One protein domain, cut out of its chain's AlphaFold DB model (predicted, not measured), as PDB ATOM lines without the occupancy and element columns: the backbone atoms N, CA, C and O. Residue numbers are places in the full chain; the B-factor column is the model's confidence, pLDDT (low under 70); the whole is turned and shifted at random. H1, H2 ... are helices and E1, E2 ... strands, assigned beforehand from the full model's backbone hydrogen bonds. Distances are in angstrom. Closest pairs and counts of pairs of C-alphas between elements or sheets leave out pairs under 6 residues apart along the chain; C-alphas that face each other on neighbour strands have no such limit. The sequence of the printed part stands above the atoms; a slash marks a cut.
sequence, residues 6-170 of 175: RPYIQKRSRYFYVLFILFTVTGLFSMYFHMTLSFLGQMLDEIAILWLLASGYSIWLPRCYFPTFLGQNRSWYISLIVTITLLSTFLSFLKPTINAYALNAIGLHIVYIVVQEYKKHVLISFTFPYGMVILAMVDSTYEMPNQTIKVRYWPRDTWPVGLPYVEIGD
ATOM      1  N   ARG A   6     -43.897  17.268   7.249       68.00
ATOM      2  CA  ARG A   6     -44.632  18.471   6.814       68.00
ATOM      3  C   ARG A   6     -45.855  18.846   7.672       68.00
ATOM      4  O   ARG A   6     -45.946  20.031   7.995       68.00
ATOM      5  N   PRO A   7     -46.745  17.915   8.076       64.31
ATOM      6  CA  PRO A   7     -47.902  18.270   8.901       64.31
ATOM      7  C   PRO A   7     -47.484  18.811  10.277       64.31
ATOM      8  O   PRO A   7     -48.041  19.795  10.758       64.31
ATOM      9  N   TYR A   8     -46.435  18.235  10.867       64.81
ATOM     10  CA  TYR A   8     -45.846  18.710  12.121       64.81
ATOM     11  C   TYR A   8     -45.200  20.097  11.981       64.81
ATOM     12  O   TYR A   8     -45.435  20.993  12.794       64.81
ATOM     13  N   ILE A   9     -44.429  20.310  10.910       64.12
ATOM     14  CA  ILE A   9     -43.729  21.575  10.643       64.12
ATOM     15  C   ILE A   9     -44.720  22.730  10.443       64.12
ATOM     16  O   ILE A   9     -44.493  23.829  10.948       64.12
ATOM     17  N   GLN A  10     -45.821  22.489   9.726       67.75
ATOM     18  CA  GLN A  10     -46.840  23.509   9.470       67.75
ATOM     19  C   GLN A  10     -47.592  23.923  10.735       67.75
ATOM     20  O   GLN A  10     -47.905  25.102  10.885       67.75
ATOM     21  N   LYS A  11     -47.854  22.980  11.647       66.31
ATOM     22  CA  LYS A  11     -48.635  23.248  12.859       66.31
ATOM     23  C   LYS A  11     -47.822  23.876  13.986       66.31
ATOM     24  O   LYS A  11     -48.380  24.596  14.806       66.31
ATOM     25  N   ARG A  12     -46.511  23.615  14.029       64.31
ATOM     26  CA  ARG A  12     -45.654  24.053  15.132       64.31
ATOM     27  C   ARG A  12     -44.808  25.278  14.833       64.31
ATOM     28  O   ARG A  12     -44.974  26.300  15.486       64.31
ATOM     29  N   SER A  13     -43.851  25.181  13.910       63.66
ATOM     30  CA  SER A  13     -43.044  26.337  13.518       63.66
ATOM     31  C   SER A  13     -42.156  26.057  12.306       63.66
ATOM     32  O   SER A  13     -41.630  24.958  12.116       63.66
ATOM     33  N   ARG A  14     -41.891  27.117  11.536       67.44
ATOM     34  CA  ARG A  14     -40.955  27.111  10.401       67.44
ATOM     35  C   ARG A  14     -39.488  26.921  10.817       67.44
ATOM     36  O   ARG A  14     -38.661  26.633   9.955       67.44
ATOM     37  N   TYR A  15     -39.155  27.034  12.109       72.06
ATOM     38  CA  TYR A  15     -37.781  26.903  12.618       72.06
ATOM     39  C   TYR A  15     -37.175  25.512  12.377       72.06
ATOM     40  O   TYR A  15     -35.958  25.362  12.320       72.06
ATOM     41  N   PHE A  16     -38.013  24.506  12.127       74.75
ATOM     42  CA  PHE A  16     -37.567  23.170  11.743       74.75
ATOM     43  C   PHE A  16     -36.761  23.156  10.429       74.75
ATOM     44  O   PHE A  16     -35.833  22.366  10.282       74.75
ATOM     45  N   TYR A  17     -37.055  24.055   9.479       78.81
ATOM     46  CA  TYR A  17     -36.266  24.175   8.246       78.81
ATOM     47  C   TYR A  17     -34.859  24.717   8.506       78.81
ATOM     48  O   TYR A  17     -33.909  24.263   7.873       78.81
ATOM     49  N   VAL A  18     -34.717  25.638   9.465       82.25
ATOM     50  CA  VAL A  18     -33.418  26.204   9.859       82.25
ATOM     51  C   VAL A  18     -32.510  25.106  10.409       82.25
ATOM     52  O   VAL A  18     -31.360  25.005   9.997       82.25
ATOM     53  N   LEU A  19     -33.047  24.217  11.251       82.44
ATOM     54  CA  LEU A  19     -32.324  23.046  11.758       82.44
ATOM     55  C   LEU A  19     -31.846  22.106  10.646       82.44
ATOM     56  O   LEU A  19     -30.722  21.621  10.695       82.44
ATOM     57  N   PHE A  20     -32.676  21.866   9.628       82.12
ATOM     58  CA  PHE A  20     -32.298  21.025   8.487       82.12
ATOM     59  C   PHE A  20     -31.185  21.638   7.635       82.12
ATOM     60  O   PHE A  20     -30.282  20.924   7.188       82.12
ATOM     61  N   ILE A  21     -31.247  22.951   7.411       86.38
ATOM     62  CA  ILE A  21     -30.197  23.688   6.704       86.38
ATOM     63  C   ILE A  21     -28.899  23.623   7.509       86.38
ATOM     64  O   ILE A  21     -27.877  23.225   6.956       86.38
ATOM     65  N   LEU A  22     -28.945  23.923   8.812       87.12
ATOM     66  CA  LEU A  22     -27.783  23.834   9.699       87.12
ATOM     67  C   LEU A  22     -27.178  22.431   9.698       87.12
ATOM     68  O   LEU A  22     -25.977  22.302   9.518       87.12
ATOM     69  N   PHE A  23     -27.999  21.382   9.791       86.75
ATOM     70  CA  PHE A  23     -27.527  19.997   9.734       86.75
ATOM     71  C   PHE A  23     -26.795  19.680   8.425       86.75
ATOM     72  O   PHE A  23     -25.761  19.016   8.427       86.75
ATOM     73  N   THR A  24     -27.310  20.183   7.302       86.69
ATOM     74  CA  THR A  24     -26.672  20.002   5.990       86.69
ATOM     75  C   THR A  24     -25.329  20.730   5.934       86.69
ATOM     76  O   THR A  24     -24.344  20.160   5.474       86.69
ATOM     77  N   VAL A  25     -25.270  21.964   6.445       90.06
ATOM     78  CA  VAL A  25     -24.028  22.748   6.541       90.06
ATOM     79  C   VAL A  25     -23.001  22.050   7.436       90.06
ATOM     80  O   VAL A  25     -21.849  21.923   7.033       90.06
ATOM     81  N   THR A  26     -23.412  21.523   8.593       91.56
ATOM     82  CA  THR A  26     -22.552  20.717   9.472       91.56
ATOM     83  C   THR A  26     -21.984  19.508   8.733       91.56
ATOM     84  O   THR A  26     -20.781  19.284   8.765       91.56
ATOM     85  N   GLY A  27     -22.811  18.766   7.989       88.56
ATOM     86  CA  GLY A  27     -22.339  17.628   7.195       88.56
ATOM     87  C   GLY A  27     -21.301  18.016   6.135       88.56
ATOM     88  O   GLY A  27     -20.319  17.299   5.944       88.56
ATOM     89  N   LEU A  28     -21.476  19.168   5.481       92.12
ATOM     90  CA  LEU A  28     -20.512  19.687   4.506       92.12
ATOM     91  C   LEU A  28     -19.185  20.089   5.160       92.12
ATOM     92  O   LEU A  28     -18.125  19.763   4.624       92.12
ATOM     93  N   PHE A  29     -19.217  20.764   6.311       91.94
ATOM     94  CA  PHE A  29     -17.995  21.138   7.030       91.94
ATOM     95  C   PHE A  29     -17.275  19.934   7.630       91.94
ATOM     96  O   PHE A  29     -16.053  19.868   7.529       91.94
ATOM     97  N   SER A  30     -18.005  18.943   8.138       91.81
ATOM     98  CA  SER A  30     -17.424  17.682   8.600       91.81
ATOM     99  C   SER A  30     -16.741  16.923   7.460       91.81
ATOM    100  O   SER A  30     -15.597  16.487   7.588       91.81
ATOM    101  N   MET A  31     -17.382  16.846   6.286       91.62
ATOM    102  CA  MET A  31     -16.771  16.264   5.086       91.62
ATOM    103  C   MET A  31     -15.508  17.029   4.670       91.62
ATOM    104  O   MET A  31     -14.481  16.413   4.394       91.62
ATOM    105  N   TYR A  32     -15.551  18.364   4.676       91.81
ATOM    106  CA  TYR A  32     -14.389  19.207   4.393       91.81
ATOM    107  C   TYR A  32     -13.247  18.982   5.396       91.81
ATOM    108  O   TYR A  32     -12.089  18.856   4.988       91.81
ATOM    109  N   PHE A  33     -13.547  18.888   6.693       91.12
ATOM    110  CA  PHE A  33     -12.560  18.584   7.724       91.12
ATOM    111  C   PHE A  33     -11.935  17.207   7.511       91.12
ATOM    112  O   PHE A  33     -10.716  17.106   7.456       91.12
ATOM    113  N   HIS A  34     -12.734  16.161   7.306       90.19
ATOM    114  CA  HIS A  34     -12.208  14.815   7.082       90.19
ATOM    115  C   HIS A  34     -11.402  14.685   5.785       90.19
ATOM    116  O   HIS A  34     -10.474  13.882   5.724       90.19
ATOM    117  N   MET A  35     -11.714  15.486   4.765       93.31
ATOM    118  CA  MET A  35     -10.935  15.524   3.526       93.31
ATOM    119  C   MET A  35      -9.619  16.292   3.658       93.31
ATOM    120  O   MET A  35      -8.632  15.912   3.036       93.31
ATOM    121  N   THR A  36      -9.597  17.383   4.423       93.00
ATOM    122  CA  THR A  36      -8.435  18.288   4.481       93.00
ATOM    123  C   THR A  36      -7.567  18.105   5.720       93.00
ATOM    124  O   THR A  36      -6.415  18.527   5.712       93.00
ATOM    125  N   LEU A  37      -8.122  17.531   6.794       90.31
ATOM    126  CA  LEU A  37      -7.567  17.485   8.154       90.31
ATOM    127  C   LEU A  37      -7.041  18.849   8.629       90.31
ATOM    128  O   LEU A  37      -6.103  18.948   9.418       90.31
ATOM    129  N   SER A  38      -7.642  19.922   8.114       92.31
ATOM    130  CA  SER A  38      -7.198  21.283   8.374       92.31
ATOM    131  C   SER A  38      -7.739  21.794   9.703       92.31
ATOM    132  O   SER A  38      -8.881  21.527  10.077       92.31
ATOM    133  N   PHE A  39      -6.938  22.613  10.384       89.06
ATOM    134  CA  PHE A  39      -7.354  23.281  11.616       89.06
ATOM    135  C   PHE A  39      -8.599  24.162  11.414       89.06
ATOM    136  O   PHE A  39      -9.519  24.154  12.227       89.06
ATOM    137  N   LEU A  40      -8.659  24.886  10.289       89.31
ATOM    138  CA  LEU A  40      -9.833  25.675   9.919       89.31
ATOM    139  C   LEU A  40     -11.065  24.783   9.712       89.31
ATOM    140  O   LEU A  40     -12.148  25.138  10.169       89.31
ATOM    141  N   GLY A  41     -10.899  23.628   9.058       89.50
ATOM    142  CA  GLY A  41     -11.966  22.643   8.896       89.50
ATOM    143  C   GLY A  41     -12.491  22.139  10.237       89.50
ATOM    144  O   GLY A  41     -13.701  22.133  10.433       89.50
ATOM    145  N   GLN A  42     -11.600  21.815  11.178       90.25
ATOM    146  CA  GLN A  42     -11.980  21.394  12.530       90.25
ATOM    147  C   GLN A  42     -12.796  22.477  13.247       90.25
ATOM    148  O   GLN A  42     -13.858  22.199  13.796       90.25
ATOM    149  N   MET A  43     -12.326  23.726  13.208       90.25
ATOM    150  CA  MET A  43     -13.002  24.839  13.873       90.25
ATOM    151  C   MET A  43     -14.388  25.107  13.267       90.25
ATOM    152  O   MET A  43     -15.349  25.320  14.001       90.25
ATOM    153  N   LEU A  44     -14.506  25.079  11.934       90.62
ATOM    154  CA  LEU A  44     -15.783  25.263  11.240       90.62
ATOM    155  C   LEU A  44     -16.771  24.128  11.534       90.62
ATOM    156  O   LEU A  44     -17.953  24.408  11.734       90.62
ATOM    157  N   ASP A  45     -16.301  22.880  11.589       91.12
ATOM    158  CA  ASP A  45     -17.132  21.720  11.922       91.12
ATOM    159  C   ASP A  45     -17.659  21.820  13.362       91.12
ATOM    160  O   ASP A  45     -18.868  21.843  13.592       91.12
ATOM    161  N   GLU A  46     -16.773  22.025  14.339       89.62
ATOM    162  CA  GLU A  46     -17.152  22.157  15.748       89.62
ATOM    163  C   GLU A  46     -18.101  23.352  16.000       89.62
ATOM    164  O   GLU A  46     -19.082  23.212  16.735       89.62
ATOM    165  N   ILE A  47     -17.865  24.513  15.364       91.31
ATOM    166  CA  ILE A  47     -18.773  25.673  15.448       91.31
ATOM    167  C   ILE A  47     -20.136  25.329  14.836       91.31
ATOM    168  O   ILE A  47     -21.173  25.656  15.416       91.31
ATOM    169  N   ALA A  48     -20.178  24.661  13.683       91.44
ATOM    170  CA  ALA A  48     -21.446  24.288  13.063       91.44
ATOM    171  C   ALA A  48     -22.237  23.291  13.915       91.44
ATOM    172  O   ALA A  48     -23.458  23.425  14.025       91.44
ATOM    173  N   ILE A  49     -21.569  22.337  14.570       89.56
ATOM    174  CA  ILE A  49     -22.212  21.435  15.535       89.56
ATOM    175  C   ILE A  49     -22.755  22.233  16.730       89.56
ATOM    176  O   ILE A  49     -23.895  22.010  17.140       89.56
ATOM    177  N   LEU A  50     -22.002  23.204  17.261       89.94
ATOM    178  CA  LEU A  50     -22.459  24.060  18.362       89.94
ATOM    179  C   LEU A  50     -23.754  24.809  18.001       89.94
ATOM    180  O   LEU A  50     -24.710  24.798  18.776       89.94
ATOM    181  N   TRP A  51     -23.815  25.416  16.812       91.62
ATOM    182  CA  TRP A  51     -25.008  26.118  16.318       91.62
ATOM    183  C   TRP A  51     -26.194  25.183  16.087       91.62
ATOM    184  O   TRP A  51     -27.335  25.540  16.400       91.62
ATOM    185  N   LEU A  52     -25.940  23.981  15.574       89.12
ATOM    186  CA  LEU A  52     -26.956  22.953  15.378       89.12
ATOM    187  C   LEU A  52     -27.566  22.508  16.717       89.12
ATOM    188  O   LEU A  52     -28.793  22.495  16.859       89.12
ATOM    189  N   LEU A  53     -26.727  22.206  17.712       86.81
ATOM    190  CA  LEU A  53     -27.160  21.805  19.053       86.81
ATOM    191  C   LEU A  53     -27.887  22.942  19.779       86.81
ATOM    192  O   LEU A  53     -28.955  22.712  20.343       86.81
ATOM    193  N   ALA A  54     -27.366  24.169  19.721       87.69
ATOM    194  CA  ALA A  54     -27.997  25.341  20.327       87.69
ATOM    195  C   ALA A  54     -29.382  25.623  19.723       87.69
ATOM    196  O   ALA A  54     -30.345  25.875  20.450       87.69
ATOM    197  N   SER A  55     -29.510  25.509  18.399       86.44
ATOM    198  CA  SER A  55     -30.793  25.660  17.709       86.44
ATOM    199  C   SER A  55     -31.780  24.573  18.137       86.44
ATOM    200  O   SER A  55     -32.924  24.886  18.466       86.44
ATOM    201  N   GLY A  56     -31.340  23.310  18.205       81.88
ATOM    202  CA  GLY A  56     -32.186  22.194  18.635       81.88
ATOM    203  C   GLY A  56     -32.657  22.364  20.078       81.88
ATOM    204  O   GLY A  56     -33.843  22.214  20.371       81.88
ATOM    205  N   TYR A  57     -31.748  22.784  20.956       82.12
ATOM    206  CA  TYR A  57     -32.034  23.091  22.353       82.12
ATOM    207  C   TYR A  57     -33.053  24.231  22.494       82.12
ATOM    208  O   TYR A  57     -34.022  24.112  23.238       82.12
ATOM    209  N   SER A  58     -32.913  25.302  21.708       82.75
ATOM    210  CA  SER A  58     -33.843  26.440  21.729       82.75
ATOM    211  C   SER A  58     -35.266  26.099  21.247       82.75
ATOM    212  O   SER A  58     -36.235  26.763  21.628       82.75
ATOM    213  N   ILE A  59     -35.400  25.066  20.406       78.56
ATOM    214  CA  ILE A  59     -36.664  24.675  19.772       78.56
ATOM    215  C   ILE A  59     -37.363  23.543  20.531       78.56
ATOM    216  O   ILE A  59     -38.583  23.578  20.626       78.56
ATOM    217  N   TRP A  60     -36.651  22.561  21.078       72.88
ATOM    218  CA  TRP A  60     -37.298  21.395  21.697       72.88
ATOM    219  C   TRP A  60     -37.243  21.354  23.219       72.88
ATOM    220  O   TRP A  60     -37.796  20.424  23.804       72.88
ATOM    221  N   LEU A  61     -36.599  22.319  23.884       74.81
ATOM    222  CA  LEU A  61     -36.611  22.337  25.343       74.81
ATOM    223  C   LEU A  61     -38.030  22.649  25.871       74.81
ATOM    224  O   LEU A  61     -38.574  23.711  25.546       74.81
ATOM    225  N   PRO A  62     -38.614  21.786  26.728       68.38
ATOM    226  CA  PRO A  62     -39.898  22.062  27.362       68.38
ATOM    227  C   PRO A  62     -39.825  23.316  28.236       68.38
ATOM    228  O   PRO A  62     -38.867  23.515  28.984       68.38
ATOM    229  N   ARG A  63     -40.884  24.135  28.218       69.69
ATOM    230  CA  ARG A  63     -40.943  25.401  28.980       69.69
ATOM    231  C   ARG A  63     -40.797  25.219  30.495       69.69
ATOM    232  O   ARG A  63     -40.399  26.156  31.179       69.69
ATOM    233  N   CYS A  64     -41.071  24.021  31.012       69.44
ATOM    234  CA  CYS A  64     -40.886  23.656  32.420       69.44
ATOM    235  C   CYS A  64     -39.420  23.740  32.878       69.44
ATOM    236  O   CYS A  64     -39.162  23.956  34.056       69.44
ATOM    237  N   TYR A  65     -38.472  23.594  31.947       69.50
ATOM    238  CA  TYR A  65     -37.036  23.685  32.209       69.50
ATOM    239  C   TYR A  65     -36.470  25.092  31.999       69.50
ATOM    240  O   TYR A  65     -35.259  25.290  32.113       69.50
ATOM    241  N   PHE A  66     -37.306  26.078  31.660       75.00
ATOM    242  CA  PHE A  66     -36.816  27.438  31.467       75.00
ATOM    243  C   PHE A  66     -36.380  28.033  32.810       75.00
ATOM    244  O   PHE A  66     -37.055  27.832  33.822       75.00
ATOM    245  N   PRO A  67     -35.276  28.801  32.836       73.44
ATOM    246  CA  PRO A  67     -34.867  29.494  34.044       73.44
ATOM    247  C   PRO A  67     -35.999  30.392  34.550       73.44
ATOM    248  O   PRO A  67     -36.631  31.113  33.771       73.44
ATOM    249  N   THR A  68     -36.214  30.397  35.863       73.75
ATOM    250  CA  THR A  68     -37.283  31.168  36.518       73.75
ATOM    251  C   THR A  68     -37.218  32.666  36.206       73.75
ATOM    252  O   THR A  68     -38.256  33.321  36.153       73.75
ATOM    253  N   PHE A  69     -36.028  33.201  35.903       75.75
ATOM    254  CA  PHE A  69     -35.837  34.611  35.551       75.75
ATOM    255  C   PHE A  69     -36.414  35.019  34.183       75.75
ATOM    256  O   PHE A  69     -36.654  36.202  33.965       75.75
ATOM    257  N   LEU A  70     -36.652  34.080  33.256       72.94
ATOM    258  CA  LEU A  70     -37.199  34.391  31.924       72.94
ATOM    259  C   LEU A  70     -38.729  34.460  31.882       72.94
ATOM    260  O   LEU A  70     -39.298  34.733  30.822       72.94
ATOM    261  N   GLY A  71     -39.412  34.176  32.995       65.06
ATOM    262  CA  GLY A  71     -40.875  34.224  33.056       65.06
ATOM    263  C   GLY A  71     -41.560  33.340  32.005       65.06
ATOM    264  O   GLY A  71     -42.610  33.710  31.495       65.06
ATOM    265  N   GLN A  72     -40.941  32.210  31.634       68.94
ATOM    266  CA  GLN A  72     -41.412  31.266  30.602       68.94
ATOM    267  C   GLN A  72     -41.555  31.845  29.174       68.94
ATOM    268  O   GLN A  72     -42.137  31.204  28.293       68.94
ATOM    269  N   ASN A  73     -40.979  33.020  28.893       78.62
ATOM    270  CA  ASN A  73     -41.023  33.637  27.566       78.62
ATOM    271  C   ASN A  73     -40.032  32.985  26.590       78.62
ATOM    272  O   ASN A  73     -38.813  33.111  26.718       78.62
ATOM    273  N   ARG A  74     -40.565  32.340  25.548       78.88
ATOM    274  CA  ARG A  74     -39.771  31.589  24.561       78.88
ATOM    275  C   ARG A  74     -38.888  32.469  23.672       78.88
ATOM    276  O   ARG A  74     -37.784  32.061  23.335       78.88
ATOM    277  N   SER A  75     -39.324  33.679  23.324       82.56
ATOM    278  CA  SER A  75     -38.524  34.621  22.523       82.56
ATOM    279  C   SER A  75     -37.274  35.098  23.264       82.56
ATOM    280  O   SER A  75     -36.184  35.080  22.700       82.56
ATOM    281  N   TRP A  76     -37.417  35.458  24.542       84.19
ATOM    282  CA  TRP A  76     -36.298  35.831  25.408       84.19
ATOM    283  C   TRP A  76     -35.319  34.675  25.596       84.19
ATOM    284  O   TRP A  76     -34.109  34.881  25.545       84.19
ATOM    285  N   TYR A  77     -35.837  33.455  25.746       85.56
ATOM    286  CA  TYR A  77     -35.012  32.256  25.852       85.56
ATOM    287  C   TYR A  77     -34.196  32.009  24.581       85.56
ATOM    288  O   TYR A  77     -32.978  31.860  24.652       85.56
ATOM    289  N   ILE A  78     -34.842  32.055  23.412       86.56
ATOM    290  CA  ILE A  78     -34.162  31.933  22.117       86.56
ATOM    291  C   ILE A  78     -33.114  33.041  21.957       86.56
ATOM    292  O   ILE A  78     -31.980  32.750  21.590       86.56
ATOM    293  N   SER A  79     -33.451  34.294  22.284       88.25
ATOM    294  CA  SER A  79     -32.515  35.422  22.205       88.25
ATOM    295  C   SER A  79     -31.291  35.219  23.098       88.25
ATOM    296  O   SER A  79     -30.171  35.512  22.683       88.25
ATOM    297  N   LEU A  80     -31.483  34.699  24.311       89.31
ATOM    298  CA  LEU A  80     -30.398  34.404  25.240       89.31
ATOM    299  C   LEU A  80     -29.489  33.299  24.694       89.31
ATOM    300  O   LEU A  80     -28.276  33.486  24.665       89.31
ATOM    301  N   ILE A  81     -30.061  32.188  24.215       89.38
ATOM    302  CA  ILE A  81     -29.284  31.090  23.623       89.38
ATOM    303  C   ILE A  81     -28.491  31.590  22.414       89.38
ATOM    304  O   ILE A  81     -27.283  31.388  22.370       89.38
ATOM    305  N   VAL A  82     -29.119  32.329  21.495       90.38
ATOM    306  CA  VAL A  82     -28.438  32.915  20.327       90.38
ATOM    307  C   VAL A  82     -27.303  33.849  20.752       90.38
ATOM    308  O   VAL A  82     -26.215  33.780  20.185       90.38
ATOM    309  N   THR A  83     -27.512  34.683  21.774       89.62
ATOM    310  CA  THR A  83     -26.474  35.597  22.283       89.62
ATOM    311  C   THR A  83     -25.290  34.829  22.873       89.62
ATOM    312  O   THR A  83     -24.141  35.151  22.574       89.62
ATOM    313  N   ILE A  84     -25.547  33.782  23.664       89.81
ATOM    314  CA  ILE A  84     -24.498  32.920  24.228       89.81
ATOM    315  C   ILE A  84     -23.743  32.186  23.117       89.81
ATOM    316  O   ILE A  84     -22.514  32.142  23.142       89.81
ATOM    317  N   THR A  85     -24.445  31.642  22.121       90.31
ATOM    318  CA  THR A  85     -23.825  30.939  20.991       90.31
ATOM    319  C   THR A  85     -22.983  31.883  20.133       90.31
ATOM    320  O   THR A  85     -21.873  31.522  19.746       90.31
ATOM    321  N   LEU A  86     -23.443  33.114  19.889       92.19
ATOM    322  CA  LEU A  86     -22.663  34.150  19.202       92.19
ATOM    323  C   LEU A  86     -21.398  34.513  19.981       92.19
ATOM    324  O   LEU A  86     -20.312  34.545  19.404       92.19
ATOM    325  N   LEU A  87     -21.521  34.729  21.294       91.62
ATOM    326  CA  LEU A  87     -20.381  35.021  22.158       91.62
ATOM    327  C   LEU A  87     -19.376  33.862  22.164       91.62
ATOM    328  O   LEU A  87     -18.179  34.086  22.019       91.62
ATOM    329  N   SER A  88     -19.852  32.621  22.270       88.62
ATOM    330  CA  SER A  88     -19.014  31.420  22.205       88.62
ATOM    331  C   SER A  88     -18.320  31.275  20.849       88.62
ATOM    332  O   SER A  88     -17.130  30.964  20.802       88.62
ATOM    333  N   THR A  89     -19.015  31.584  19.752       90.62
ATOM    334  CA  THR A  89     -18.438  31.585  18.401       90.62
ATOM    335  C   THR A  89     -17.324  32.625  18.289       90.62
ATOM    336  O   THR A  89     -16.232  32.311  17.828       90.62
ATOM    337  N   PHE A  90     -17.553  33.845  18.781       90.81
ATOM    338  CA  PHE A  90     -16.536  34.897  18.802       90.81
ATOM    339  C   PHE A  90     -15.313  34.502  19.646       90.81
ATOM    340  O   PHE A  90     -14.176  34.625  19.195       90.81
ATOM    341  N   LEU A  91     -15.538  33.959  20.846       87.38
ATOM    342  CA  LEU A  91     -14.472  33.472  21.724       87.38
ATOM    343  C   LEU A  91     -13.671  32.320  21.100       87.38
ATOM    344  O   LEU A  91     -12.474  32.211  21.362       87.38
ATOM    345  N   SER A  92     -14.293  31.506  20.245       87.06
ATOM    346  CA  SER A  92     -13.629  30.402  19.537       87.06
ATOM    347  C   SER A  92     -12.570  30.892  18.546       87.06
ATOM    348  O   SER A  92     -11.544  30.237  18.389       87.06
ATOM    349  N   PHE A  93     -12.744  32.081  17.955       86.62
ATOM    350  CA  PHE A  93     -11.708  32.706  17.122       86.62
ATOM    351  C   PHE A  93     -10.517  33.232  17.940       86.62
ATOM    352  O   PHE A  93      -9.407  33.304  17.420       86.62
ATOM    353  N   LEU A  94     -10.727  33.595  19.211       86.81
ATOM    354  CA  LEU A  94      -9.663  34.082  20.100       86.81
ATOM    355  C   LEU A  94      -8.878  32.931  20.738       86.81
ATOM    356  O   LEU A  94      -7.649  32.944  20.774       86.81
ATOM    357  N   LYS A  95      -9.595  31.940  21.275       86.25
ATOM    358  CA  LYS A  95      -9.031  30.715  21.843       86.25
ATOM    359  C   LYS A  95      -9.866  29.518  21.389       86.25
ATOM    360  O   LYS A  95     -10.878  29.211  22.020       86.25
ATOM    361  N   PRO A  96      -9.403  28.789  20.365       82.25
ATOM    362  CA  PRO A  96     -10.113  27.640  19.801       82.25
ATOM    363  C   PRO A  96     -10.435  26.537  20.818       82.25
ATOM    364  O   PRO A  96     -11.435  25.844  20.685       82.25
ATOM    365  N   THR A  97      -9.660  26.420  21.901       83.00
ATOM    366  CA  THR A  97      -9.941  25.476  22.994       83.00
ATOM    367  C   THR A  97     -11.264  25.748  23.714       83.00
ATOM    368  O   THR A  97     -11.865  24.820  24.248       83.00
ATOM    369  N   ILE A  98     -11.755  26.994  23.709       85.06
ATOM    370  CA  ILE A  98     -13.055  27.362  24.293       85.06
ATOM    371  C   ILE A  98     -14.197  26.668  23.548       85.06
ATOM    372  O   ILE A  98     -15.161  26.246  24.185       85.06
ATOM    373  N   ASN A  99     -14.069  26.506  22.230       86.06
ATOM    374  CA  ASN A  99     -15.069  25.852  21.394       86.06
ATOM    375  C   ASN A  99     -15.326  24.414  21.854       86.06
ATOM    376  O   ASN A  99     -16.462  24.031  22.122       86.06
ATOM    377  N   ALA A 100     -14.247  23.655  22.064       84.94
ATOM    378  CA  ALA A 100     -14.318  22.287  22.555       84.94
ATOM    379  C   ALA A 100     -14.983  22.210  23.940       84.94
ATOM    380  O   ALA A 100     -15.813  21.334  24.175       84.94
ATOM    381  N   TYR A 101     -14.674  23.128  24.862       86.94
ATOM    382  CA  TYR A 101     -15.328  23.148  26.176       86.94
ATOM    383  C   TYR A 101     -16.815  23.497  26.089       86.94
ATOM    384  O   TYR A 101     -17.628  22.827  26.723       86.94
ATOM    385  N   ALA A 102     -17.181  24.507  25.295       86.12
ATOM    386  CA  ALA A 102     -18.573  24.908  25.103       86.12
ATOM    387  C   ALA A 102     -19.399  23.774  24.479       86.12
ATOM    388  O   ALA A 102     -20.482  23.451  24.971       86.12
ATOM    389  N   LEU A 103     -18.848  23.126  23.451       83.75
ATOM    390  CA  LEU A 103     -19.476  22.010  22.756       83.75
ATOM    391  C   LEU A 103     -19.668  20.797  23.673       83.75
ATOM    392  O   LEU A 103     -20.759  20.231  23.736       83.75
ATOM    393  N   ASN A 104     -18.639  20.421  24.434       86.00
ATOM    394  CA  ASN A 104     -18.739  19.305  25.375       86.00
ATOM    395  C   ASN A 104     -19.709  19.605  26.526       86.00
ATOM    396  O   ASN A 104     -20.463  18.722  26.929       86.00
ATOM    397  N   ALA A 105     -19.742  20.841  27.031       86.88
ATOM    398  CA  ALA A 105     -20.662  21.237  28.094       86.88
ATOM    399  C   ALA A 105     -22.129  21.154  27.643       86.88
ATOM    400  O   ALA A 105     -22.950  20.550  28.338       86.88
ATOM    401  N   ILE A 106     -22.466  21.705  26.468       83.19
ATOM    402  CA  ILE A 106     -23.837  21.627  25.945       83.19
ATOM    403  C   ILE A 106     -24.207  20.197  25.542       83.19
ATOM    404  O   ILE A 106     -25.325  19.762  25.809       83.19
ATOM    405  N   GLY A 107     -23.266  19.437  24.973       79.12
ATOM    406  CA  GLY A 107     -23.462  18.028  24.638       79.12
ATOM    407  C   GLY A 107     -23.787  17.188  25.873       79.12
ATOM    408  O   GLY A 107     -24.785  16.468  25.880       79.12
ATOM    409  N   LEU A 108     -23.009  17.337  26.949       82.69
ATOM    410  CA  LEU A 108     -23.246  16.642  28.216       82.69
ATOM    411  C   LEU A 108     -24.596  17.032  28.823       82.69
ATOM    412  O   LEU A 108     -25.340  16.158  29.263       82.69
ATOM    413  N   HIS A 109     -24.949  18.319  28.798       83.25
ATOM    414  CA  HIS A 109     -26.237  18.804  29.299       83.25
ATOM    415  C   HIS A 109     -27.430  18.227  28.526       83.25
ATOM    416  O   HIS A 109     -28.401  17.769  29.129       83.25
ATOM    417  N   ILE A 110     -27.349  18.182  27.192       77.50
ATOM    418  CA  ILE A 110     -28.384  17.571  26.348       77.50
ATOM    419  C   ILE A 110     -28.498  16.076  26.656       77.50
ATOM    420  O   ILE A 110     -29.606  15.583  26.860       77.50
ATOM    421  N   VAL A 111     -27.374  15.357  26.745       77.06
ATOM    422  CA  VAL A 111     -27.369  13.930  27.101       77.06
ATOM    423  C   VAL A 111     -27.982  13.712  28.481       77.06
ATOM    424  O   VAL A 111     -28.797  12.810  28.636       77.06
ATOM    425  N   TYR A 112     -27.656  14.547  29.466       81.00
ATOM    426  CA  TYR A 112     -28.228  14.466  30.808       81.00
ATOM    427  C   TYR A 112     -29.756  14.597  30.788       81.00
ATOM    428  O   TYR A 112     -30.445  13.742  31.346       81.00
ATOM    429  N   ILE A 113     -30.292  15.612  30.102       74.69
ATOM    430  CA  ILE A 113     -31.745  15.810  29.963       74.69
ATOM    431  C   ILE A 113     -32.382  14.614  29.248       74.69
ATOM    432  O   ILE A 113     -33.399  14.091  29.700       74.69
ATOM    433  N   VAL A 114     -31.765  14.132  28.166       72.12
ATOM    434  CA  VAL A 114     -32.263  12.970  27.422       72.12
ATOM    435  C   VAL A 114     -32.249  11.709  28.292       72.12
ATOM    436  O   VAL A 114     -33.208  10.950  28.277       72.12
ATOM    437  N   VAL A 115     -31.212  11.465  29.091       72.56
ATOM    438  CA  VAL A 115     -31.145  10.293  29.980       72.56
ATOM    439  C   VAL A 115     -32.201  10.370  31.083       72.56
ATOM    440  O   VAL A 115     -32.826   9.352  31.389       72.56
ATOM    441  N   GLN A 116     -32.417  11.555  31.660       69.62
ATOM    442  CA  GLN A 116     -33.432  11.762  32.696       69.62
ATOM    443  C   GLN A 116     -34.844  11.490  32.173       69.62
ATOM    444  O   GLN A 116     -35.602  10.753  32.805       69.62
ATOM    445  N   GLU A 117     -35.169  12.022  30.997       70.12
ATOM    446  CA  GLU A 117     -36.495  11.883  30.388       70.12
ATOM    447  C   GLU A 117     -36.705  10.503  29.734       70.12
ATOM    448  O   GLU A 117     -37.811   9.966  29.731       70.12
ATOM    449  N   TYR A 118     -35.641   9.867  29.229       62.56
ATOM    450  CA  TYR A 118     -35.728   8.662  28.395       62.56
ATOM    451  C   TYR A 118     -34.943   7.471  28.946       62.56
ATOM    452  O   TYR A 118     -34.262   6.772  28.191       62.56
ATOM    453  N   LYS A 119     -35.114   7.162  30.242       58.19
ATOM    454  CA  LYS A 119     -34.494   6.028  30.972       58.19
ATOM    455  C   LYS A 119     -34.473   4.662  30.251       58.19
ATOM    456  O   LYS A 119     -33.724   3.787  30.673       58.19
ATOM    457  N   LYS A 120     -35.271   4.443  29.194       53.34
ATOM    458  CA  LYS A 120     -35.329   3.185  28.419       53.34
ATOM    459  C   LYS A 120     -34.912   3.271  26.938       53.34
ATOM    460  O   LYS A 120     -34.720   2.221  26.336       53.34
ATOM    461  N   HIS A 121     -34.724   4.458  26.346       51.66
ATOM    462  CA  HIS A 121     -34.468   4.606  24.893       51.66
ATOM    463  C   HIS A 121     -33.197   5.394  24.534       51.66
ATOM    464  O   HIS A 121     -33.017   5.790  23.384       51.66
ATOM    465  N   VAL A 122     -32.281   5.572  25.489       52.03
ATOM    466  CA  VAL A 122     -31.002   6.284  25.291       52.03
ATOM    467  C   VAL A 122     -30.184   5.702  24.127       52.03
ATOM    468  O   VAL A 122     -29.599   6.450  23.350       52.03
ATOM    469  N   LEU A 123     -30.200   4.374  23.951       47.44
ATOM    470  CA  LEU A 123     -29.382   3.678  22.949       47.44
ATOM    471  C   LEU A 123     -29.860   3.893  21.497       47.44
ATOM    472  O   LEU A 123     -29.066   3.788  20.569       47.44
ATOM    473  N   ILE A 124     -31.141   4.226  21.292       49.66
ATOM    474  CA  ILE A 124     -31.739   4.418  19.953       49.66
ATOM    475  C   ILE A 124     -31.503   5.854  19.440       49.66
ATOM    476  O   ILE A 124     -31.512   6.106  18.236       49.66
ATOM    477  N   SER A 125     -31.211   6.798  20.342       49.12
ATOM    478  CA  SER A 125     -31.050   8.226  20.033       49.12
ATOM    479  C   SER A 125     -29.709   8.587  19.369       49.12
ATOM    480  O   SER A 125     -29.501   9.731  18.971       49.12
ATOM    481  N   PHE A 126     -28.791   7.627  19.203       52.56
ATOM    482  CA  PHE A 126     -27.457   7.900  18.650       52.56
ATOM    483  C   PHE A 126     -27.457   8.237  17.150       52.56
ATOM    484  O   PHE A 126     -26.476   8.770  16.635       52.56
ATOM    485  N   THR A 127     -28.562   7.983  16.444       57.28
ATOM    486  CA  THR A 127     -28.707   8.374  15.038       57.28
ATOM    487  C   THR A 127     -29.566   9.636  14.982       57.28
ATOM    488  O   THR A 127     -30.750   9.589  15.304       57.28
ATOM    489  N   PHE A 128     -28.981  10.765  14.568       61.03
ATOM    490  CA  PHE A 128     -29.605  12.099  14.483       61.03
ATOM    491  C   PHE A 128     -31.111  12.122  14.094       61.03
ATOM    492  O   PHE A 128     -31.887  12.761  14.803       61.03
ATOM    493  N   PRO A 129     -31.596  11.397  13.060       61.47
ATOM    494  CA  PRO A 129     -33.029  11.312  12.739       61.47
ATOM    495  C   PRO A 129     -33.925  10.752  13.859       61.47
ATOM    496  O   PRO A 129     -35.055  11.211  14.005       61.47
ATOM    497  N   TYR A 130     -33.447   9.807  14.670       63.00
ATOM    498  CA  TYR A 130     -34.195   9.268  15.810       63.00
ATOM    499  C   TYR A 130     -34.249  10.281  16.958       63.00
ATOM    500  O   TYR A 130     -35.324  10.506  17.511       63.00
ATOM    501  N   GLY A 131     -33.136  10.966  17.252       66.31
ATOM    502  CA  GLY A 131     -33.100  12.044  18.247       66.31
ATOM    503  C   GLY A 131     -34.048  13.199  17.903       66.31
ATOM    504  O   GLY A 131     -34.807  13.653  18.754       66.31
ATOM    505  N   MET A 132     -34.090  13.613  16.632       68.94
ATOM    506  CA  MET A 132     -35.009  14.646  16.131       68.94
ATOM    507  C   MET A 132     -36.483  14.284  16.355       68.94
ATOM    508  O   MET A 132     -37.284  15.135  16.737       68.94
ATOM    509  N   VAL A 133     -36.855  13.026  16.108       68.81
ATOM    510  CA  VAL A 133     -38.239  12.554  16.264       68.81
ATOM    511  C   VAL A 133     -38.615  12.437  17.731       68.81
ATOM    512  O   VAL A 133     -39.712  12.831  18.105       68.81
ATOM    513  N   ILE A 134     -37.699  11.955  18.567       68.19
ATOM    514  CA  ILE A 134     -37.879  11.874  20.017       68.19
ATOM    515  C   ILE A 134     -38.087  13.277  20.610       68.19
ATOM    516  O   ILE A 134     -39.046  13.509  21.344       68.19
ATOM    517  N   LEU A 135     -37.251  14.247  20.234       69.62
ATOM    518  CA  LEU A 135     -37.398  15.634  20.677       69.62
ATOM    519  C   LEU A 135     -38.698  16.264  20.163       69.62
ATOM    520  O   LEU A 135     -39.413  16.894  20.939       69.62
ATOM    521  N   ALA A 136     -39.065  16.027  18.899       69.50
ATOM    522  CA  ALA A 136     -40.349  16.461  18.352       69.50
ATOM    523  C   ALA A 136     -41.548  15.841  19.095       69.50
ATOM    524  O   ALA A 136     -42.538  16.530  19.334       69.50
ATOM    525  N   MET A 137     -41.447  14.571  19.500       69.38
ATOM    526  CA  MET A 137     -42.460  13.872  20.292       69.38
ATOM    527  C   MET A 137     -42.643  14.519  21.665       69.38
ATOM    528  O   MET A 137     -43.765  14.879  22.004       69.38
ATOM    529  N   VAL A 138     -41.571  14.739  22.432       69.12
ATOM    530  CA  VAL A 138     -41.685  15.382  23.757       69.12
ATOM    531  C   VAL A 138     -42.237  16.784  23.649       69.12
ATOM    532  O   VAL A 138     -43.216  17.106  24.314       69.12
ATOM    533  N   ASP A 139     -41.669  17.585  22.752       70.31
ATOM    534  CA  ASP A 139     -42.146  18.929  22.471       70.31
ATOM    535  C   ASP A 139     -43.666  18.843  22.224       70.31
ATOM    536  O   ASP A 139     -44.453  19.593  22.802       70.31
ATOM    537  N   SER A 140     -44.129  17.883  21.418       66.38
ATOM    538  CA  SER A 140     -45.545  17.758  21.057       66.38
ATOM    539  C   SER A 140     -46.452  17.315  22.208       66.38
ATOM    540  O   SER A 140     -47.541  17.864  22.347       66.38
ATOM    541  N   THR A 141     -45.978  16.438  23.094       67.38
ATOM    542  CA  THR A 141     -46.695  16.037  24.313       67.38
ATOM    543  C   THR A 141     -46.904  17.217  25.262       67.38
ATOM    544  O   THR A 141     -47.970  17.338  25.862       67.38
ATOM    545  N   TYR A 142     -45.913  18.106  25.392       66.81
ATOM    546  CA  TYR A 142     -45.995  19.238  26.320       66.81
ATOM    547  C   TYR A 142     -46.731  20.459  25.755       66.81
ATOM    548  O   TYR A 142     -47.394  21.154  26.520       66.81
ATOM    549  N   GLU A 143     -46.632  20.754  24.451       67.50
ATOM    550  CA  GLU A 143     -47.275  21.956  23.880       67.50
ATOM    551  C   GLU A 143     -48.545  21.679  23.055       67.50
ATOM    552  O   GLU A 143     -49.271  22.624  22.752       67.50
ATOM    553  N   MET A 144     -48.849  20.427  22.686       65.88
ATOM    554  CA  MET A 144     -50.041  20.065  21.897       65.88
ATOM    555  C   MET A 144     -50.831  18.890  22.513       65.88
ATOM    556  O   MET A 144     -51.044  17.878  21.845       65.88
ATOM    557  N   PRO A 145     -51.339  19.008  23.756       62.72
ATOM    558  CA  PRO A 145     -52.005  17.896  24.449       62.72
ATOM    559  C   PRO A 145     -53.349  17.463  23.828       62.72
ATOM    560  O   PRO A 145     -53.844  16.385  24.139       62.72
ATOM    561  N   ASN A 146     -53.948  18.280  22.952       61.62
ATOM    562  CA  ASN A 146     -55.269  18.027  22.356       61.62
ATOM    563  C   ASN A 146     -55.238  17.241  21.031       61.62
ATOM    564  O   ASN A 146     -56.285  17.098  20.402       61.62
ATOM    565  N   GLN A 147     -54.075  16.768  20.572       63.88
ATOM    566  CA  GLN A 147     -53.965  15.986  19.337       63.88
ATOM    567  C   GLN A 147     -53.406  14.589  19.572       63.88
ATOM    568  O   GLN A 147     -52.535  14.392  20.412       63.88
ATOM    569  N   THR A 148     -53.904  13.613  18.808       63.12
ATOM    570  CA  THR A 148     -53.438  12.227  18.878       63.12
ATOM    571  C   THR A 148     -52.176  12.084  18.034       63.12
ATOM    572  O   THR A 148     -52.189  12.197  16.812       63.12
ATOM    573  N   ILE A 149     -51.041  11.884  18.697       65.94
ATOM    574  CA  ILE A 149     -49.726  11.875  18.050       65.94
ATOM    575  C   ILE A 149     -49.273  10.431  17.884       65.94
ATOM    576  O   ILE A 149     -49.208   9.683  18.860       65.94
ATOM    577  N   LYS A 150     -48.974  10.023  16.645       71.38
ATOM    578  CA  LYS A 150     -48.507   8.667  16.332       71.38
ATOM    579  C   LYS A 150     -47.118   8.722  15.702       71.38
ATOM    580  O   LYS A 150     -46.889   9.443  14.733       71.38
ATOM    581  N   VAL A 151     -46.192   7.935  16.253       71.25
ATOM    582  CA  VAL A 151     -44.886   7.681  15.628       71.25
ATOM    583  C   VAL A 151     -45.075   6.616  14.561       71.25
ATOM    584  O   VAL A 151     -45.600   5.542  14.853       71.25
ATOM    585  N   ARG A 152     -44.625   6.904  13.343       72.62
ATOM    586  CA  ARG A 152     -44.564   5.940  12.242       72.62
ATOM    587  C   ARG A 152     -43.145   5.799  11.723       72.62
ATOM    588  O   ARG A 152     -42.317   6.688  11.921       72.62
ATOM    589  N   TYR A 153     -42.875   4.699  11.030       72.56
ATOM    590  CA  TYR A 153     -41.584   4.416  10.419       72.56
ATOM    591  C   TYR A 153     -41.737   4.232   8.908       72.56
ATOM    592  O   TYR A 153     -42.532   3.431   8.417       72.56
ATOM    593  N   TRP A 154     -40.965   4.994   8.138       66.69
ATOM    594  CA  TRP A 154     -40.916   4.883   6.682       66.69
ATOM    595  C   TRP A 154     -39.765   3.955   6.257       66.69
ATOM    596  O   TRP A 154     -38.677   4.079   6.812       66.69
ATOM    597  N   PRO A 155     -39.916   3.057   5.265       67.56
ATOM    598  CA  PRO A 155     -41.064   2.884   4.370       67.56
ATOM    599  C   PRO A 155     -42.171   1.964   4.908       67.56
ATOM    600  O   PRO A 155     -43.272   1.977   4.362       67.56
ATOM    601  N   ARG A 156     -41.906   1.170   5.954       68.62
ATOM    602  CA  ARG A 156     -42.902   0.343   6.655       68.62
ATOM    603  C   ARG A 156     -42.660   0.377   8.161       68.62
ATOM    604  O   ARG A 156     -41.514   0.263   8.590       68.62
ATOM    605  N   ASP A 157     -43.747   0.406   8.930       66.69
ATOM    606  CA  ASP A 157     -43.726   0.466  10.400       66.69
ATOM    607  C   ASP A 157     -43.026  -0.740  11.059       66.69
ATOM    608  O   ASP A 157     -42.522  -0.643  12.172       66.69
ATOM    609  N   THR A 158     -42.959  -1.879  10.366       68.00
ATOM    610  CA  THR A 158     -42.330  -3.119  10.849       68.00
ATOM    611  C   THR A 158     -40.832  -3.216  10.553       68.00
ATOM    612  O   THR A 158     -40.194  -4.198  10.931       68.00
ATOM    613  N   TRP A 159     -40.252  -2.239   9.851       56.56
ATOM    614  CA  TRP A 159     -38.847  -2.286   9.451       56.56
ATOM    615  C   TRP A 159     -37.934  -1.844  10.616       56.56
ATOM    616  O   TRP A 159     -38.102  -0.735  11.118       56.56
ATOM    617  N   PRO A 160     -36.910  -2.631  11.011       53.88
ATOM    618  CA  PRO A 160     -36.033  -2.307  12.151       53.88
ATOM    619  C   PRO A 160     -35.199  -1.018  11.994       53.88
ATOM    620  O   PRO A 160     -34.912  -0.342  12.974       53.88
ATOM    621  N   VAL A 161     -34.828  -0.668  10.762       63.66
ATOM    622  CA  VAL A 161     -34.113   0.561  10.359       63.66
ATOM    623  C   VAL A 161     -35.053   1.559   9.662       63.66
ATOM    624  O   VAL A 161     -34.616   2.441   8.923       63.66
ATOM    625  N   GLY A 162     -36.368   1.381   9.826       64.06
ATOM    626  CA  GLY A 162     -37.351   2.304   9.285       64.06
ATOM    627  C   GLY A 162     -37.120   3.689   9.868       64.06
ATOM    628  O   GLY A 162     -36.822   3.843  11.051       64.06
ATOM    629  N   LEU A 163     -37.229   4.707   9.032       66.94
ATOM    630  CA  LEU A 163     -36.962   6.055   9.453       66.94
ATOM    631  C   LEU A 163     -38.165   6.616  10.225       66.94
ATOM    632  O   LEU A 163     -39.251   6.718   9.641       66.94
ATOM    633  N   PRO A 164     -37.989   7.011  11.496       70.56
ATOM    634  CA  PRO A 164     -39.087   7.516  12.305       70.56
ATOM    635  C   PRO A 164     -39.570   8.890  11.824       70.56
ATOM    636  O   PRO A 164     -38.782   9.747  11.420       70.56
ATOM    637  N   TYR A 165     -40.875   9.126  11.895       69.06
ATOM    638  CA  TYR A 165     -41.489  10.440  11.719       69.06
ATOM    639  C   TYR A 165     -42.755  10.568  12.571       69.06
ATOM    640  O   TYR A 165     -43.353   9.574  12.988       69.06
ATOM    641  N   VAL A 166     -43.143  11.813  12.850       72.06
ATOM    642  CA  VAL A 166     -44.333  12.132  13.644       72.06
ATOM    643  C   VAL A 166     -45.479  12.471  12.701       72.06
ATOM    644  O   VAL A 166     -45.366  13.403  11.901       72.06
ATOM    645  N   GLU A 167     -46.577  11.731  12.813       72.50
ATOM    646  CA  GLU A 167     -47.844  12.042  12.160       72.50
ATOM    647  C   GLU A 167     -48.825  12.569  13.209       72.50
ATOM    648  O   GLU A 167     -48.993  11.992  14.288       72.50
ATOM    649  N   ILE A 168     -49.455  13.698  12.892       67.69
ATOM    650  CA  ILE A 168     -50.477  14.289  13.743       67.69
ATOM    651  C   ILE A 168     -51.829  13.743  13.279       67.69
ATOM    652  O   ILE A 168     -52.240  14.005  12.151       67.69
ATOM    653  N   GLY A 169     -52.506  12.991  14.142       61.25
ATOM    654  CA  GLY A 169     -53.886  12.580  13.936       61.25
ATOM    655  C   GLY A 169     -54.829  13.746  14.211       61.25
ATOM    656  O   GLY A 169     -54.798  14.351  15.285       61.25
ATOM    657  N   ASP A 170     -55.669  14.075  13.233       52.31
ATOM    658  CA  ASP A 170     -56.872  14.847  13.508       52.31
ATOM    659  C   ASP A 170     -57.905  13.880  14.084       52.31
ATOM    660  O   ASP A 170     -58.522  13.100  13.357       52.31
TER     661      ASP A 170
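This is residues 6 to 170 of the 175 residues of the protein "Alkaline ceramidase" of Cervus elaphus hippelaphus (UniProt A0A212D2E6). Four long helices run back and forth, with H3 in the middle: H2 lies along one side of it, while H4 and H5, on the other side, spread from their link as a V. Near the end of H3, H7 and the strand hairpin of E1 and E2 make a smaller head, with H1 beside E2. The printed part has 165 residues, with seven named helices followed by two named strands; the sheet's order is E1 - E2, antiparallel, and the class is mostly helix. The whole is compact, with a radius of gyration of the C-alphas of 17.1 A and spans of 51 by 42 by 30 A.

H1, residues 6 to 12, is close to but not clearly touching H2, residues 15 to 36; their closest C-alphas, of Ile 9 and Phe 16, are 6.5 A apart. H2 and H3, residues 39 to 60, form a helical hairpin and touch, the closest C-alphas being those of Phe 33 and Gly 41 at 4.3 A, at a shallow tilt of 19 degrees, opposite ways. H3 is the hub, touching four helices. With H4, residues 74 to 94, and H5, residues 97 to 117, it forms an up and down bundle, each helix running against the one before it. H3 touches H4 at Ser 58 and Ile 78, their closest C-alphas, 5.5 A apart. H3 touches H5 at Leu 50 and Leu 103, their closest C-alphas, 5.7 A apart, at a shallow tilt of 33 degrees, only just short of steep. H4 touches H5 with residues 88 to 92 alone; the closest C-alphas, of Ser 92 and Asn 99, are 5.1 A apart. H2 is apart from H4 and H5. H6, residues 122 to 126, and H7, residues 128 to 143, touch only at the corner, the closest C-alphas being those of Ser 125 and Gly 131 at 4.7 A. H3 touches H7 with residue 60 alone, the C-alphas of Trp 60 and Asp 139 being the closest at 5.5 A. E1, residues 148 to 154, and E2, residues 163 to 169, form an antiparallel hairpin; N 154 and O 163 are 2.9 A apart and N 163 and O 154 are 2.7 A apart, both within hydrogen-bond range. The closest C-alphas of H7 and E2, of Val 133 and Tyr 165, are 6.0 A apart, and those of H1 and E2, of Tyr 8 and Ile 168, are 6.6 A apart. Every O i to N i+4 pair is within hydrogen-bond range in H1, H2, H3, H5 and H7, against 16 of 17 in H4 and 0 of 1 in H6, where 1 of 2 O i to N i+3 pairs is within range.

H1 begins at C-alpha 6, (-44.632, 18.471, 6.814). H2 is 31.6 A long, H3 31.7 A, H4 30.5 A, H5 30.7 A and H7 22.3 A. H3 ends at C-alpha 60, (-37.298, 21.395, 21.697). E1 is 19.0 A long and E2 18.7 A, ending at C-alpha 169, (-53.886, 12.580, 13.936).

The two C-alphas farthest apart, of Leu 94 and Asp 170, are 51.4 A apart. The printed part has no cut. The link from H3 to H4, residues 61 to 73, is long. The mean pLDDT of the printed part is 76.6; 61 residues are under 70, among them residues 6 to 14, 118 to 138, 140 to 149 and 154 to 163.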